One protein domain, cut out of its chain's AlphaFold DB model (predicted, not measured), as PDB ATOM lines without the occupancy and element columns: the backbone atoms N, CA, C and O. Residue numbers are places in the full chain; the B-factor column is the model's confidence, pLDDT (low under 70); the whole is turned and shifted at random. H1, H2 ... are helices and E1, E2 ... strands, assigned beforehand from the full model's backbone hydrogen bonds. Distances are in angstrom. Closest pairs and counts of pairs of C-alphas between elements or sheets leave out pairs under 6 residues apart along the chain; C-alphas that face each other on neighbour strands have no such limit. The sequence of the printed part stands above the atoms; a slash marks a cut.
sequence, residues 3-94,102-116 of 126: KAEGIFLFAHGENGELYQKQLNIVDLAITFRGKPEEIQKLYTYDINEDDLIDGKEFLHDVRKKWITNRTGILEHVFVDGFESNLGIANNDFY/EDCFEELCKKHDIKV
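What this domain is: This is residues 3 to 94 and 102 to 116 of the 126 residues of an uncharacterized protein of Anaerostipes hadrus (UniProt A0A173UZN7). A strongly twisted five-stranded sheet forms the middle of the domain, with two pairs of helices at its opposite ends: H1 and H2 make a corner where E2 ends, and H3 and H4 lie side by side, running opposite ways, near the edge strand E6. The long hairpin of E1 and E2 makes one wing of the sheet, a long link without a named element crosses from H2 to H3, and E5 carries the chain on from E4 towards H4. The sheet is mixed, in the order E2, E1, E4, E3, E6, with E1 and E4 parallel and the other neighbours antiparallel. The printed part has 107 residues with four named helices and six named strands, in the order E1, E2, H1, H2, H3, E3, E4, E5, H4, E6, and its class is mixed, helices and strands. The whole is compact, with a radius of gyration of the C-alphas of 15.0 A and spans of 44 by 38 by 23 A.

Where its parts are: In the order of the sheet, E2 is residues 18 to 24, 19.9 A long, and E1 is residues 6 to 12, 20.3 A long, from C-alpha 6 at (47.701, 39.851, -40.861). E4 is residues 82 to 84, E3 is residues 72 to 79, 20.4 A long, and E6 is residues 114 to 116, ending with C-alpha 116 at (46.603, 29.435, -29.112). E5, residues 86 to 90, measures 13.4 A and pairs with no named strand. H1 is residues 25 to 32, 10.3 A long, and H2 is residues 36 to 42, 10.2 A long. H3 is residues 55 to 63, 12.3 A long, and H4 is residues 102 to 111, 14.7 A long, beginning with C-alpha 102 at (34.214, 21.281, -30.600).

How they stand to each other: E1 and E2 form an antiparallel hairpin, with N 9 and O 21 within hydrogen-bond range at 2.8 A. E1 and E4 are parallel, at 35 degrees, with N 8 and O 83 at 2.8 A. E3 and E4 form another hairpin, antiparallel at 133 degrees, with N 84 and O 77 at 2.8 A. E3 and E6 are antiparallel, with N 78 and O 115 at 2.8 A. E4 runs on into E5 at 44 degrees across a break of 1 residue. H3 and H4 touch at a shallow tilt of 17 degrees, opposite ways, their closest C-alphas being those of Gly 55 and Cys 109, 6.0 A apart. H3 is on the sheet, and its closest C-alpha pair with E6 is Gly 55 and Ile 114, at 4.8 A. H4 only grazes the sheet, with its residues 105 to 111. H1 and H2 touch about perpendicular, at 88 degrees, with the C-alphas of Ala 29 and Pro 36 closest at 5.2 A. H1 only grazes the sheet with its residues 25 to 31, and H2 only just does, with 5 pairs of C-alphas within 10 A. H1 is apart from both H3 and H4. Every O i to N i+4 pair is within hydrogen-bond range in H1, H3 and H4; in H2 it is 1 of 3, beside 3 of 4 O i to N i+3 pairs.

The domain as a whole: The two C-alphas farthest apart are those of Arg 33 and Lys 64, at 45.1 A. Residues 95 to 101 are not printed, and C-alphas 94 and 102 are 10.6 A apart across this cut, which lies in the link from E5 to H4. The link from H2 to H3, residues 43 to 54, is long; its residues 53 to 54 pair antiparallel with residues 115 to 116 of E6. The mean pLDDT of the printed part is 95.4, and no printed residue is under 70.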
ATOM      1  N   LYS A   3      54.887  37.717 -34.521       97.00
ATOM      2  CA  LYS A   3      54.558  38.686 -35.563       97.00
ATOM      3  C   LYS A   3      53.572  38.047 -36.527       97.00
ATOM      4  O   LYS A   3      53.984  37.269 -37.379       97.00
ATOM      5  N   ALA A   4      52.298  38.396 -36.392       97.69
ATOM      6  CA  ALA A   4      51.270  37.869 -37.273       97.69
ATOM      7  C   ALA A   4      51.390  38.467 -38.684       97.69
ATOM      8  O   ALA A   4      51.769  39.633 -38.871       97.69
ATOM      9  N   GLU A   5      51.036  37.659 -39.681       97.88
ATOM     10  CA  GLU A   5      51.077  38.025 -41.104       97.88
ATOM     11  C   GLU A   5      49.901  38.919 -41.536       97.88
ATOM     12  O   GLU A   5      49.884  39.480 -42.637       97.88
ATOM     13  N   GLY A   6      48.921  39.089 -40.649       98.06
ATOM     14  CA  GLY A   6      47.701  39.851 -40.861       98.06
ATOM     15  C   GLY A   6      46.563  39.264 -40.037       98.06
ATOM     16  O   GLY A   6      46.795  38.790 -38.926       98.06
ATOM     17  N   ILE A   7      45.353  39.267 -40.602       98.19
ATOM     18  CA  ILE A   7      44.166  38.687 -39.966       98.19
ATOM     19  C   ILE A   7      43.542  37.554 -40.783       98.19
ATOM     20  O   ILE A   7      43.496  37.614 -42.014       98.19
ATOM     21  N   PHE A   8      43.004  36.562 -40.078       98.44
ATOM     22  CA  PHE A   8      42.182  35.475 -40.593       98.44
ATOM     23  C   PHE A   8      40.809  35.564 -39.927       98.44
ATOM     24  O   PHE A   8      40.648  35.297 -38.743       98.44
ATOM     25  N   LEU A   9      39.798  35.958 -40.690       97.25
ATOM     26  CA  LEU A   9      38.454  36.189 -40.175       97.25
ATOM     27  C   LEU A   9      37.525  35.040 -40.538       97.25
ATOM     28  O   LEU A   9      37.399  34.705 -41.717       97.25
ATOM     29  N   PHE A  10      36.822  34.521 -39.540       96.31
ATOM     30  CA  PHE A  10      35.682  33.628 -39.695       96.31
ATOM     31  C   PHE A  10      34.365  34.401 -39.575       96.31
ATOM     32  O   PHE A  10      34.234  35.307 -38.745       96.31
ATOM     33  N   ALA A  11      33.387  34.044 -40.407       94.12
ATOM     34  CA  ALA A  11      32.042  34.612 -40.388       94.12
ATOM     35  C   ALA A  11      30.987  33.586 -40.827       94.12
ATOM     36  O   ALA A  11      31.274  32.672 -41.602       94.12
ATOM     37  N   HIS A  12      29.745  33.769 -40.371       88.38
ATOM     38  CA  HIS A  12      28.608  32.965 -40.816       88.38
ATOM     39  C   HIS A  12      27.967  33.541 -42.080       88.38
ATOM     40  O   HIS A  12      27.711  34.741 -42.174       88.38
ATOM     41  N   GLY A  13      27.674  32.652 -43.024       84.94
ATOM     42  CA  GLY A  13      26.827  32.904 -44.181       84.94
ATOM     43  C   GLY A  13      25.335  32.778 -43.891       84.94
ATOM     44  O   GLY A  13      24.936  32.231 -42.864       84.94
ATOM     45  N   GLU A  14      24.508  33.195 -44.851       81.88
ATOM     46  CA  GLU A  14      23.037  33.158 -44.754       81.88
ATOM     47  C   GLU A  14      22.467  31.746 -44.500       81.88
ATOM     48  O   GLU A  14      21.408  31.617 -43.894       81.88
ATOM     49  N   ASN A  15      23.191  30.685 -44.883       83.69
ATOM     50  CA  ASN A  15      22.758  29.286 -44.755       83.69
ATOM     51  C   ASN A  15      23.605  28.458 -43.771       83.69
ATOM     52  O   ASN A  15      23.681  27.236 -43.891       83.69
ATOM     53  N   GLY A  16      24.290  29.107 -42.823       76.19
ATOM     54  CA  GLY A  16      25.189  28.416 -41.887       76.19
ATOM     55  C   GLY A  16      26.532  28.002 -42.500       76.19
ATOM     56  O   GLY A  16      27.301  27.284 -41.866       76.19
ATOM     57  N   GLU A  17      26.833  28.472 -43.712       85.00
ATOM     58  CA  GLU A  17      28.151  28.332 -44.331       85.00
ATOM     59  C   GLU A  17      29.214  29.054 -43.494       85.00
ATOM     60  O   GLU A  17      28.967  30.136 -42.951       85.00
ATOM     61  N   LEU A  18      30.402  28.460 -43.406       87.44
ATOM     62  CA  LEU A  18      31.554  29.078 -42.765       87.44
ATOM     63  C   LEU A  18      32.372  29.816 -43.825       87.44
ATOM     64  O   LEU A  18      33.042  29.188 -44.648       87.44
ATOM     65  N   TYR A  19      32.321  31.142 -43.794       91.88
ATOM     66  CA  TYR A  19      33.183  31.980 -44.613       91.88
ATOM     67  C   TYR A  19      34.490  32.259 -43.886       91.88
ATOM     68  O   TYR A  19      34.504  32.517 -42.682       91.88
ATOM     69  N   GLN A  20      35.575  32.255 -44.654       93.69
ATOM     70  CA  GLN A  20      36.898  32.629 -44.190       93.69
ATOM     71  C   GLN A  20      37.508  33.688 -45.099       93.69
ATOM     72  O   GLN A  20      37.363  33.628 -46.323       93.69
ATOM     73  N   LYS A  21      38.203  34.654 -44.503       95.38
ATOM     74  CA  LYS A  21      38.913  35.695 -45.242       95.38
ATOM     75  C   LYS A  21      40.257  35.988 -44.599       95.38
ATOM     76  O   LYS A  21      40.314  36.367 -43.436       95.38
ATOM     77  N   GLN A  22      41.311  35.884 -45.396       96.88
ATOM     78  CA  GLN A  22      42.641  36.351 -45.028       96.88
ATOM     79  C   GLN A  22      42.866  37.757 -45.580       96.88
ATOM     80  O   GLN A  22      42.471  38.064 -46.709       96.88
ATOM     81  N   LEU A  23      43.483  38.611 -44.772       97.56
ATOM     82  CA  LEU A  23      43.984  39.920 -45.173       97.56
ATOM     83  C   LEU A  23      45.392  40.053 -44.609       97.56
ATOM     84  O   LEU A  23      45.561  40.098 -43.389       97.56
ATOM     85  N   ASN A  24      46.394  40.103 -45.484       98.06
ATOM     86  CA  ASN A  24      47.773  40.312 -45.051       98.06
ATOM     87  C   ASN A  24      48.006  41.785 -44.662       98.06
ATOM     88  O   ASN A  24      47.162  42.657 -44.884       98.06
ATOM     89  N   ILE A  25      49.179  42.090 -44.107       98.12
ATOM     90  CA  ILE A  25      49.536  43.463 -43.711       98.12
ATOM     91  C   ILE A  25      49.411  44.482 -44.851       98.12
ATOM     92  O   ILE A  25      49.024  45.623 -44.599       98.12
ATOM     93  N   VAL A  26      49.713  44.105 -46.096       97.44
ATOM     94  CA  VAL A  26      49.580  45.006 -47.253       97.44
ATOM     95  C   VAL A  26      48.106  45.292 -47.542       97.44
ATOM     96  O   VAL A  26      47.738  46.454 -47.714       97.44
ATOM     97  N   ASP A  27      47.247  44.272 -47.517       97.69
ATOM     98  CA  ASP A  27      45.799  44.434 -47.700       97.69
ATOM     99  C   ASP A  27      45.191  45.319 -46.600       97.69
ATOM    100  O   ASP A  27      44.349  46.190 -46.858       97.69
ATOM    101  N   LEU A  28      45.649  45.135 -45.360       97.06
ATOM    102  CA  LEU A  28      45.239  45.944 -44.213       97.06
ATOM    103  C   LEU A  28      45.738  47.387 -44.341       97.06
ATOM    104  O   LEU A  28      44.970  48.320 -44.110       97.06
ATOM    105  N   ALA A  29      46.979  47.598 -44.780       97.38
ATOM    106  CA  ALA A  29      47.523  48.929 -45.046       97.38
ATOM    107  C   ALA A  29      46.719  49.682 -46.110       97.38
ATOM    108  O   ALA A  29      46.403  50.857 -45.915       97.38
ATOM    109  N   ILE A  30      46.299  49.000 -47.180       97.06
ATOM    110  CA  ILE A  30      45.397  49.573 -48.187       97.06
ATOM    111  C   ILE A  30      44.049  49.938 -47.552       97.06
ATOM    112  O   ILE A  30      43.568  51.061 -47.726       97.06
ATOM    113  N   THR A  31      43.460  49.018 -46.784       94.75
ATOM    114  CA  THR A  31      42.143  49.193 -46.148       94.75
ATOM    115  C   THR A  31      42.121  50.388 -45.193       94.75
ATOM    116  O   THR A  31      41.211  51.216 -45.253       94.75
ATOM    117  N   PHE A  32      43.147  50.521 -44.353       93.50
ATOM    118  CA  PHE A  32      43.266  51.602 -43.372       93.50
ATOM    119  C   PHE A  32      43.951  52.862 -43.914       93.50
ATOM    120  O   PHE A  32      44.088  53.838 -43.180       93.50
ATOM    121  N   ARG A  33      44.365  52.870 -45.191       95.12
ATOM    122  CA  ARG A  33      45.152  53.952 -45.816       95.12
ATOM    123  C   ARG A  33      46.418  54.300 -45.013       95.12
ATOM    124  O   ARG A  33      46.788  55.468 -44.905       95.12
ATOM    125  N   GLY A  34      47.049  53.281 -44.436       94.31
ATOM    126  CA  GLY A  34      48.262  53.381 -43.624       94.31
ATOM    127  C   GLY A  34      49.492  52.833 -44.344       94.31
ATOM    128  O   GLY A  34      49.404  52.311 -45.456       94.31
ATOM    129  N   LYS A  35      50.660  52.929 -43.699       97.19
ATOM    130  CA  LYS A  35      51.884  52.275 -44.183       97.19
ATOM    131  C   LYS A  35      51.987  50.843 -43.645       97.19
ATOM    132  O   LYS A  35      51.689  50.641 -42.466       97.19
ATOM    133  N   PRO A  36      52.462  49.863 -44.436       97.00
ATOM    134  CA  PRO A  36      52.629  48.483 -43.974       97.00
ATOM    135  C   PRO A  36      53.425  48.358 -42.669       97.00
ATOM    136  O   PRO A  36      53.050  47.583 -41.797       97.00
ATOM    137  N   GLU A  37      54.476  49.159 -42.479       96.50
ATOM    138  CA  GLU A  37      55.312  49.107 -41.274       96.50
ATOM    139  C   GLU A  37      54.589  49.630 -40.025       96.50
ATOM    140  O   GLU A  37      54.898  49.213 -38.911       96.50
ATOM    141  N   GLU A  38      53.643  50.558 -40.191       96.44
ATOM    142  CA  GLU A  38      52.815  51.077 -39.100       96.44
ATOM    143  C   GLU A  38      51.721  50.076 -38.732       96.44
ATOM    144  O   GLU A  38      51.525  49.798 -37.550       96.44
ATOM    145  N   ILE A  39      51.079  49.469 -39.735       97.25
ATOM    146  CA  ILE A  39      50.081  48.414 -39.528       97.25
ATOM    147  C   ILE A  39      50.712  47.185 -38.878       97.25
ATOM    148  O   ILE A  39      50.165  46.656 -37.917       97.25
ATOM    149  N   GLN A  40      51.894  46.762 -39.324       97.38
ATOM    150  CA  GLN A  40      52.579  45.593 -38.773       97.38
ATOM    151  C   GLN A  40      52.816  45.682 -37.260       97.38
ATOM    152  O   GLN A  40      52.781  44.655 -36.579       97.38
ATOM    153  N   LYS A  41      53.049  46.888 -36.726       96.19
ATOM    154  CA  LYS A  41      53.236  47.100 -35.281       96.19
ATOM    155  C   LYS A  41      51.991  46.736 -34.474       96.19
ATOM    156  O   LYS A  41      52.138  46.329 -33.332       96.19
ATOM    157  N   LEU A  42      50.799  46.861 -35.060       95.31
ATOM    158  CA  LEU A  42      49.530  46.489 -34.422       95.31
ATOM    159  C   LEU A  42      49.343  44.968 -34.336       95.31
ATOM    160  O   LEU A  42      48.608  44.498 -33.480       95.31
ATOM    161  N   TYR A  43      50.030  44.225 -35.204       96.44
ATOM    162  CA  TYR A  43      49.993  42.762 -35.299       96.44
ATOM    163  C   TYR A  43      51.326  42.129 -34.866       96.44
ATOM    164  O   TYR A  43      51.705  41.047 -35.315       96.44
ATOM    165  N   THR A  44      52.090  42.849 -34.041       97.19
ATOM    166  CA  THR A  44      53.291  42.338 -33.378       97.19
ATOM    167  C   THR A  44      53.008  42.278 -31.888       97.19
ATOM    168  O   THR A  44      52.699  43.296 -31.274       97.19
ATOM    169  N   TYR A  45      53.143  41.092 -31.311       96.12
ATOM    170  CA  TYR A  45      52.769  40.796 -29.938       96.12
ATOM    171  C   TYR A  45      54.002  40.441 -29.119       96.12
ATOM    172  O   TYR A  45      54.926  39.773 -29.599       96.12
ATOM    173  N   ASP A  46      54.007  40.847 -27.852       95.69
ATOM    174  CA  ASP A  46      55.037  40.445 -26.895       95.69
ATOM    175  C   ASP A  46      54.770  39.030 -26.359       95.69
ATOM    176  O   ASP A  46      54.514  38.811 -25.182       95.69
ATOM    177  N   ILE A  47      54.761  38.071 -27.283       96.06
ATOM    178  CA  ILE A  47      54.545  36.645 -27.045       96.06
ATOM    179  C   ILE A  47      55.805  35.909 -27.513       96.06
ATOM    180  O   ILE A  47      56.399  36.278 -28.540       96.06
ATOM    181  N   ASN A  48      56.265  34.910 -26.758       93.56
ATOM    182  CA  ASN A  48      57.249  33.962 -27.268       93.56
ATOM    183  C   ASN A  48      56.518  32.855 -28.033       93.56
ATOM    184  O   ASN A  48      55.499  32.357 -27.572       93.56
ATOM    185  N   GLU A  49      57.029  32.465 -29.197       91.25
ATOM    186  CA  GLU A  49      56.403  31.419 -30.010       91.25
ATOM    187  C   GLU A  49      56.348  30.077 -29.263       91.25
ATOM    188  O   GLU A  49      55.366  29.352 -29.382       91.25
ATOM    189  N   ASP A  50      57.335  29.810 -28.400       92.75
ATOM    190  CA  ASP A  50      57.368  28.631 -27.524       92.75
ATOM    191  C   ASP A  50      56.258  28.619 -26.451       92.75
ATOM    192  O   ASP A  50      55.978  27.569 -25.874       92.75
ATOM    193  N   ASP A  51      55.631  29.769 -26.164       93.69
ATOM    194  CA  ASP A  51      54.513  29.872 -25.215       93.69
ATOM    195  C   ASP A  51      53.156  29.560 -25.879       93.69
ATOM    196  O   ASP A  51      52.123  29.509 -25.201       93.69
ATOM    197  N   LEU A  52      53.131  29.367 -27.202       97.56
ATOM    198  CA  LEU A  52      51.915  29.050 -27.941       97.56
ATOM    199  C   LEU A  52      51.580  27.560 -27.848       97.56
ATOM    200  O   LEU A  52      52.401  26.688 -28.121       97.56
ATOM    201  N   ILE A  53      50.321  27.271 -27.531       98.25
ATOM    202  CA  ILE A  53      49.797  25.908 -27.448       98.25
ATOM    203  C   ILE A  53      49.318  25.482 -28.839       98.25
ATOM    204  O   ILE A  53      48.619  26.239 -29.517       98.25
ATOM    205  N   ASP A  54      49.653  24.264 -29.269       98.56
ATOM    206  CA  ASP A  54      49.098  23.694 -30.499       98.56
ATOM    207  C   ASP A  54      47.570  23.550 -30.403       98.56
ATOM    208  O   ASP A  54      47.042  23.131 -29.376       98.56
ATOM    209  N   GLY A  55      46.836  23.850 -31.475       98.44
ATOM    210  CA  GLY A  55      45.372  23.824 -31.468       98.44
ATOM    211  C   GLY A  55      44.775  22.475 -31.052       98.44
ATOM    212  O   GLY A  55      43.742  22.441 -30.379       98.44
ATOM    213  N   LYS A  56      45.420  21.347 -31.390       98.31
ATOM    214  CA  LYS A  56      44.954  20.015 -30.956       98.31
ATOM    215  C   LYS A  56      45.226  19.771 -29.477       98.31
ATOM    216  O   LYS A  56      44.391  19.167 -28.804       98.31
ATOM    217  N   GLU A  57      46.371  20.230 -28.979       98.44
ATOM    218  CA  GLU A  57      46.725  20.159 -27.558       98.44
ATOM    219  C   GLU A  57      45.796  21.044 -26.721       98.44
ATOM    220  O   GLU A  57      45.198  20.572 -25.757       98.44
ATOM    221  N   PHE A  58      45.546  22.277 -27.161       98.06
ATOM    222  CA  PHE A  58      44.577  23.177 -26.544       98.06
ATOM    223  C   PHE A  58      43.184  22.533 -26.456       98.06
ATOM    224  O   PHE A  58      42.566  22.513 -25.390       98.06
ATOM    225  N   LEU A  59      42.701  21.946 -27.557       97.88
ATOM    226  CA  LEU A  59      41.416  21.248 -27.575       97.88
ATOM    227  C   LEU A  59      41.397  20.053 -26.609       97.88
ATOM    228  O   LEU A  59      40.403  19.824 -25.915       97.88
ATOM    229  N   HIS A  60      42.491  19.288 -26.548       97.50
ATOM    230  CA  HIS A  60      42.645  18.194 -25.591       97.50
ATOM    231  C   HIS A  60      42.535  18.692 -24.144       97.50
ATOM    232  O   HIS A  60      41.794  18.110 -23.349       97.50
ATOM    233  N   ASP A  61      43.202  19.792 -23.815       96.62
ATOM    234  CA  ASP A  61      43.212  20.371 -22.474       96.62
ATOM    235  C   ASP A  61      41.851  20.940 -22.058       96.62
ATOM    236  O   ASP A  61      41.452  20.807 -20.894       96.62
ATOM    237  N   VAL A  62      41.096  21.509 -23.006       96.25
ATOM    238  CA  VAL A  62      39.690  21.901 -22.802       96.25
ATOM    239  C   VAL A  62      38.834  20.665 -22.502       96.25
ATOM    240  O   VAL A  62      38.138  20.629 -21.486       96.25
ATOM    241  N   ARG A  63      38.949  19.596 -23.308       95.75
ATOM    242  CA  ARG A  63      38.231  18.318 -23.095       95.75
ATOM    243  C   ARG A  63      38.542  17.698 -21.727       95.75
ATOM    244  O   ARG A  63      37.661  17.131 -21.078       95.75
ATOM    245  N   LYS A  64      39.792  17.809 -21.263       95.69
ATOM    246  CA  LYS A  64      40.244  17.334 -19.942       95.69
ATOM    247  C   LYS A  64      39.890  18.272 -18.787       95.69
ATOM    248  O   LYS A  64      40.126  17.907 -17.634       95.69
ATOM    249  N   LYS A  65      39.296  19.439 -19.069       93.31
ATOM    250  CA  LYS A  65      38.987  20.505 -18.100       93.31
ATOM    251  C   LYS A  65      40.228  21.039 -17.373       93.31
ATOM    252  O   LYS A  65      40.138  21.479 -16.226       93.31
ATOM    253  N   TRP A  66      41.391  20.993 -18.022       94.00
ATOM    254  CA  TRP A  66      42.618  21.644 -17.545       94.00
ATOM    255  C   TRP A  66      42.624  23.127 -17.938       94.00
ATOM    256  O   TRP A  66      42.967  23.998 -17.129       94.00
ATOM    257  N   ILE A  67      42.125  23.416 -19.139       94.69
ATOM    258  CA  ILE A  67      41.753  24.756 -19.590       94.69
ATOM    259  C   ILE A  67      40.250  24.937 -19.372       94.69
ATOM    260  O   ILE A  67      39.432  24.128 -19.806       94.69
ATOM    261  N   THR A  68      39.883  25.985 -18.637       94.31
ATOM    262  CA  THR A  68      38.498  26.327 -18.299       94.31
ATOM    263  C   THR A  68      38.361  27.840 -18.184       94.31
ATOM    264  O   THR A  68      39.343  28.538 -17.935       94.31
ATOM    265  N   ASN A  69      37.126  28.340 -18.191       92.12
ATOM    266  CA  ASN A  69      36.823  29.752 -17.935       92.12
ATOM    267  C   ASN A  69      37.340  30.286 -16.581       92.12
ATOM    268  O   ASN A  69      37.366  31.491 -16.365       92.12
ATOM    269  N   ARG A  70      37.722  29.406 -15.644       90.94
ATOM    270  CA  ARG A  70      38.258  29.787 -14.325       90.94
ATOM    271  C   ARG A  70      39.781  29.769 -14.259       90.94
ATOM    272  O   ARG A  70      40.340  30.268 -13.286       90.94
ATOM    273  N   THR A  71      40.446  29.120 -15.215       92.31
ATOM    274  CA  THR A  71      41.902  28.920 -15.177       92.31
ATOM    275  C   THR A  71      42.658  29.917 -16.041       92.31
ATOM    276  O   THR A  71      43.884  29.963 -15.939       92.31
ATOM    277  N   GLY A  72      41.968  30.733 -16.838       94.06
ATOM    278  CA  GLY A  72      42.583  31.728 -17.705       94.06
ATOM    279  C   GLY A  72      41.646  32.291 -18.765       94.06
ATOM    280  O   GLY A  72      40.424  32.114 -18.704       94.06
ATOM    281  N   ILE A  73      42.266  32.979 -19.716       95.44
ATOM    282  CA  ILE A  73      41.638  33.556 -20.898       95.44
ATOM    283  C   ILE A  73      42.398  33.128 -22.158       95.44
ATOM    284  O   ILE A  73      43.627  33.062 -22.166       95.44
ATOM    285  N   LEU A  74      41.652  32.842 -23.215       96.81
ATOM    286  CA  LEU A  74      42.120  32.711 -24.582       96.81
ATOM    287  C   LEU A  74      42.305  34.140 -25.082       96.81
ATOM    288  O   LEU A  74      41.332  34.875 -25.235       96.81
ATOM    289  N   GLU A  75      43.563  34.549 -25.206       96.25
ATOM    290  CA  GLU A  75      43.920  35.934 -25.508       96.25
ATOM    291  C   GLU A  75      44.101  36.137 -27.011       96.25
ATOM    292  O   GLU A  75      43.575  37.099 -27.556       96.25
ATOM    293  N   HIS A  76      44.770  35.188 -27.675       98.06
ATOM    294  CA  HIS A  76      44.961  35.187 -29.124       98.06
ATOM    295  C   HIS A  76      44.809  33.784 -29.703       98.06
ATOM    296  O   HIS A  76      45.201  32.790 -29.080       98.06
ATOM    297  N   VAL A  77      44.298  33.716 -30.930       98.50
ATOM    298  CA  VAL A  77      44.349  32.518 -31.771       98.50
ATOM    299  C   VAL A  77      44.999  32.904 -33.082       98.50
ATOM    300  O   VAL A  77      44.550  33.829 -33.751       98.50
ATOM    301  N   PHE A  78      46.036  32.171 -33.464       98.56
ATOM    302  CA  PHE A  78      46.699  32.321 -34.747       98.56
ATOM    303  C   PHE A  78      46.336  31.144 -35.643       98.56
ATOM    304  O   PHE A  78      46.434  29.991 -35.222       98.56
ATOM    305  N   VAL A  79      45.906  31.434 -36.868       98.56
ATOM    306  CA  VAL A  79      45.568  30.434 -37.889       98.56
ATOM    307  C   VAL A  79      46.478  30.667 -39.084       98.56
ATOM    308  O   VAL A  79      46.430  31.735 -39.693       98.56
ATOM    309  N   ASP A  80      47.335  29.694 -39.384       98.25
ATOM    310  CA  ASP A  80      48.370  29.769 -40.423       98.25
ATOM    311  C   ASP A  80      49.265  31.023 -40.304       98.25
ATOM    312  O   ASP A  80      49.664  31.610 -41.305       98.25
ATOM    313  N   GLY A  81      49.543  31.481 -39.077       97.94
ATOM    314  CA  GLY A  81      50.352  32.683 -38.816       97.94
ATOM    315  C   GLY A  81      49.589  34.018 -38.794       97.94
ATOM    316  O   GLY A  81      50.191  35.070 -38.574       97.94
ATOM    317  N   PHE A  82      48.268  34.013 -38.987       98.62
ATOM    318  CA  PHE A  82      47.418  35.210 -38.970       98.62
ATOM    319  C   PHE A  82      46.620  35.306 -37.666       98.62
ATOM    320  O   PHE A  82      46.095  34.299 -37.201       98.62
ATOM    321  N   GLU A  83      46.463  36.513 -37.114       98.50
ATOM    322  CA  GLU A  83      45.573  36.755 -35.967       98.50
ATOM    323  C   GLU A  83      44.131  36.421 -36.349       98.50
ATOM    324  O   GLU A  83      43.638  36.871 -37.385       98.50
ATOM    325  N   SER A  84      43.437  35.669 -35.508       98.56
ATOM    326  CA  SER A  84      42.115  35.153 -35.817       98.56
ATOM    327  C   SER A  84      41.090  35.499 -34.757       98.56
ATOM    328  O   SER A  84      41.362  35.484 -33.563       98.56
ATOM    329  N   ASN A  85      39.861  35.733 -35.211       98.12
ATOM    330  CA  ASN A  85      38.702  35.864 -34.333       98.12
ATOM    331  C   ASN A  85      38.153  34.500 -33.868       98.12
ATOM    332  O   ASN A  85      37.136  34.461 -33.179       98.12
ATOM    333  N   LEU A  86      38.776  33.384 -34.267       98.19
ATOM    334  CA  LEU A  86      38.329  32.034 -33.937       98.19
ATOM    335  C   LEU A  86      38.233  31.829 -32.422       98.19
ATOM    336  O   LEU A  86      39.167  32.082 -31.668       98.19
ATOM    337  N   GLY A  87      37.098  31.298 -31.993       97.44
ATOM    338  CA  GLY A  87      36.840  30.864 -30.634       97.44
ATOM    339  C   GLY A  87      36.208  29.481 -30.611       97.44
ATOM    340  O   GLY A  87      35.870  28.910 -31.646       97.44
ATOM    341  N   ILE A  88      36.014  28.938 -29.415       96.81
ATOM    342  CA  ILE A  88      35.415  27.615 -29.234       96.81
ATOM    343  C   ILE A  88      34.332  27.637 -28.158       96.81
ATOM    344  O   ILE A  88      34.475  28.255 -27.101       96.81
ATOM    345  N   ALA A  89      33.254  26.914 -28.445       95.25
ATOM    346  CA  ALA A  89      32.188  26.561 -27.525       95.25
ATOM    347  C   ALA A  89      32.247  25.052 -27.226       95.25
ATOM    348  O   ALA A  89      32.007  24.216 -28.102       95.25
ATOM    349  N   ASN A  90      32.554  24.701 -25.977       91.69
ATOM    350  CA  ASN A  90      32.661  23.323 -25.497       91.69
ATOM    351  C   ASN A  90      32.282  23.242 -24.012       91.69
ATOM    352  O   ASN A  90      33.006  23.787 -23.196       91.69
ATOM    353  N   ASN A  91      31.188  22.557 -23.657       81.31
ATOM    354  CA  ASN A  91      30.812  22.197 -22.274       81.31
ATOM    355  C   ASN A  91      31.267  23.193 -21.182       81.31
ATOM    356  O   ASN A  91      32.250  22.956 -20.478       81.31
ATOM    357  N   ASP A  92      30.532  24.297 -21.027       87.62
ATOM    358  CA  ASP A  92      30.812  25.393 -20.082       87.62
ATOM    359  C   ASP A  92      32.077  26.231 -20.366       87.62
ATOM    360  O   ASP A  92      32.395  27.130 -19.582       87.62
ATOM    361  N   PHE A  93      32.781  25.989 -21.475       93.00
ATOM    362  CA  PHE A  93      33.871  26.812 -22.009       93.00
ATOM    363  C   PHE A  93      33.414  27.547 -23.277       93.00
ATOM    364  O   PHE A  93      32.977  26.916 -24.238       93.00
ATOM    365  N   TYR A  94      33.504  28.881 -23.270       95.12
ATOM    366  CA  TYR A  94      33.036  29.758 -24.350       95.12
ATOM    367  C   TYR A  94      33.959  30.973 -24.424       95.12
ATOM    368  O   TYR A  94      33.785  31.916 -23.649       95.12
ATOM    369  N   GLU A 102      33.071  22.197 -30.746       95.81
ATOM    370  CA  GLU A 102      34.214  21.281 -30.600       95.81
ATOM    371  C   GLU A 102      34.596  20.552 -31.900       95.81
ATOM    372  O   GLU A 102      35.736  20.666 -32.347       95.81
ATOM    373  N   ASP A 103      33.638  19.873 -32.540       95.81
ATOM    374  CA  ASP A 103      33.882  19.096 -33.765       95.81
ATOM    375  C   ASP A 103      34.389  19.977 -34.916       95.81
ATOM    376  O   ASP A 103      35.268  19.592 -35.684       95.81
ATOM    377  N   CYS A 104      33.866  21.199 -35.018       95.19
ATOM    378  CA  CYS A 104      34.279  22.161 -36.034       95.19
ATOM    379  C   CYS A 104      35.698  22.676 -35.762       95.19
ATOM    380  O   CYS A 104      36.500  22.752 -36.691       95.19
ATOM    381  N   PHE A 105      36.037  22.955 -34.499       97.12
ATOM    382  CA  PHE A 105      37.398  23.325 -34.112       97.12
ATOM    383  C   PHE A 105      38.393  22.198 -34.431       97.12
ATOM    384  O   PHE A 105      39.455  22.448 -34.998       97.12
ATOM    385  N   GLU A 106      38.036  20.944 -34.140       98.06
ATOM    386  CA  GLU A 106      38.869  19.780 -34.464       98.06
ATOM    387  C   GLU A 106      39.094  19.619 -35.974       98.06
ATOM    388  O   GLU A 106      40.211  19.314 -36.398       98.06
ATOM    389  N   GLU A 107      38.068  19.855 -36.797       97.19
ATOM    390  CA  GLU A 107      38.204  19.869 -38.258       97.19
ATOM    391  C   GLU A 107      39.097  21.010 -38.758       97.19
ATOM    392  O   GLU A 107      39.894  20.806 -39.678       97.19
ATOM    393  N   LEU A 108      39.019  22.197 -38.150       97.12
ATOM    394  CA  LEU A 108      39.911  23.311 -38.481       97.12
ATOM    395  C   LEU A 108      41.370  22.973 -38.140       97.12
ATOM    396  O   LEU A 108      42.237  23.163 -38.989       97.12
ATOM    397  N   CYS A 109      41.634  22.338 -36.992       98.31
ATOM    398  CA  CYS A 109      42.967  21.842 -36.615       98.31
ATOM    399  C   CYS A 109      43.534  20.761 -37.559       98.31
ATOM    400  O   CYS A 109      44.715  20.414 -37.478       98.31
ATOM    401  N   LYS A 110      42.710  20.145 -38.418       98.00
ATOM    402  CA  LYS A 110      43.183  19.215 -39.463       98.00
ATOM    403  C   LYS A 110      43.585  19.943 -40.745       98.00
ATOM    404  O   LYS A 110      44.347  19.379 -41.526       98.00
ATOM    405  N   LYS A 111      43.045  21.142 -40.976       97.38
ATOM    406  CA  LYS A 111      43.200  21.914 -42.217       97.38
ATOM    407  C   LYS A 111      44.210  23.052 -42.095       97.38
ATOM    408  O   LYS A 111      44.819  23.397 -43.099       97.38
ATOM    409  N   HIS A 112      44.361  23.598 -40.895       98.12
ATOM    410  CA  HIS A 112      45.161  24.781 -40.603       98.12
ATOM    411  C   HIS A 112      46.149  24.508 -39.469       98.12
ATOM    412  O   HIS A 112      45.874  23.688 -38.586       98.12
ATOM    413  N   ASP A 113      47.271  25.226 -39.475       98.38
ATOM    414  CA  ASP A 113      48.145  25.314 -38.305       98.38
ATOM    415  C   ASP A 113      47.541  26.319 -37.323       98.38
ATOM    416  O   ASP A 113      47.526  27.525 -37.571       98.38
ATOM    417  N   ILE A 114      46.978  25.810 -36.229       98.69
ATOM    418  CA  ILE A 114      46.332  26.628 -35.203       98.69
ATOM    419  C   ILE A 114      47.246  26.700 -33.989       98.69
ATOM    420  O   ILE A 114      47.628  25.668 -33.434       98.69
ATOM    421  N   LYS A 115      47.538  27.921 -33.543       98.56
ATOM    422  CA  LYS A 115      48.289  28.208 -32.319       98.56
ATOM    423  C   LYS A 115      47.453  29.076 -31.393       98.56
ATOM    424  O   LYS A 115      46.835  30.041 -31.834       98.56
ATOM    425  N   VAL A 116      47.423  28.740 -30.110       98.44
ATOM    426  CA  VAL A 116      46.603  29.435 -29.112       98.44
ATOM    427  C   VAL A 116      47.496  30.038 -28.041       98.44
ATOM    428  O   VAL A 116      48.290  29.339 -27.415       98.44
TER     429      VAL A 116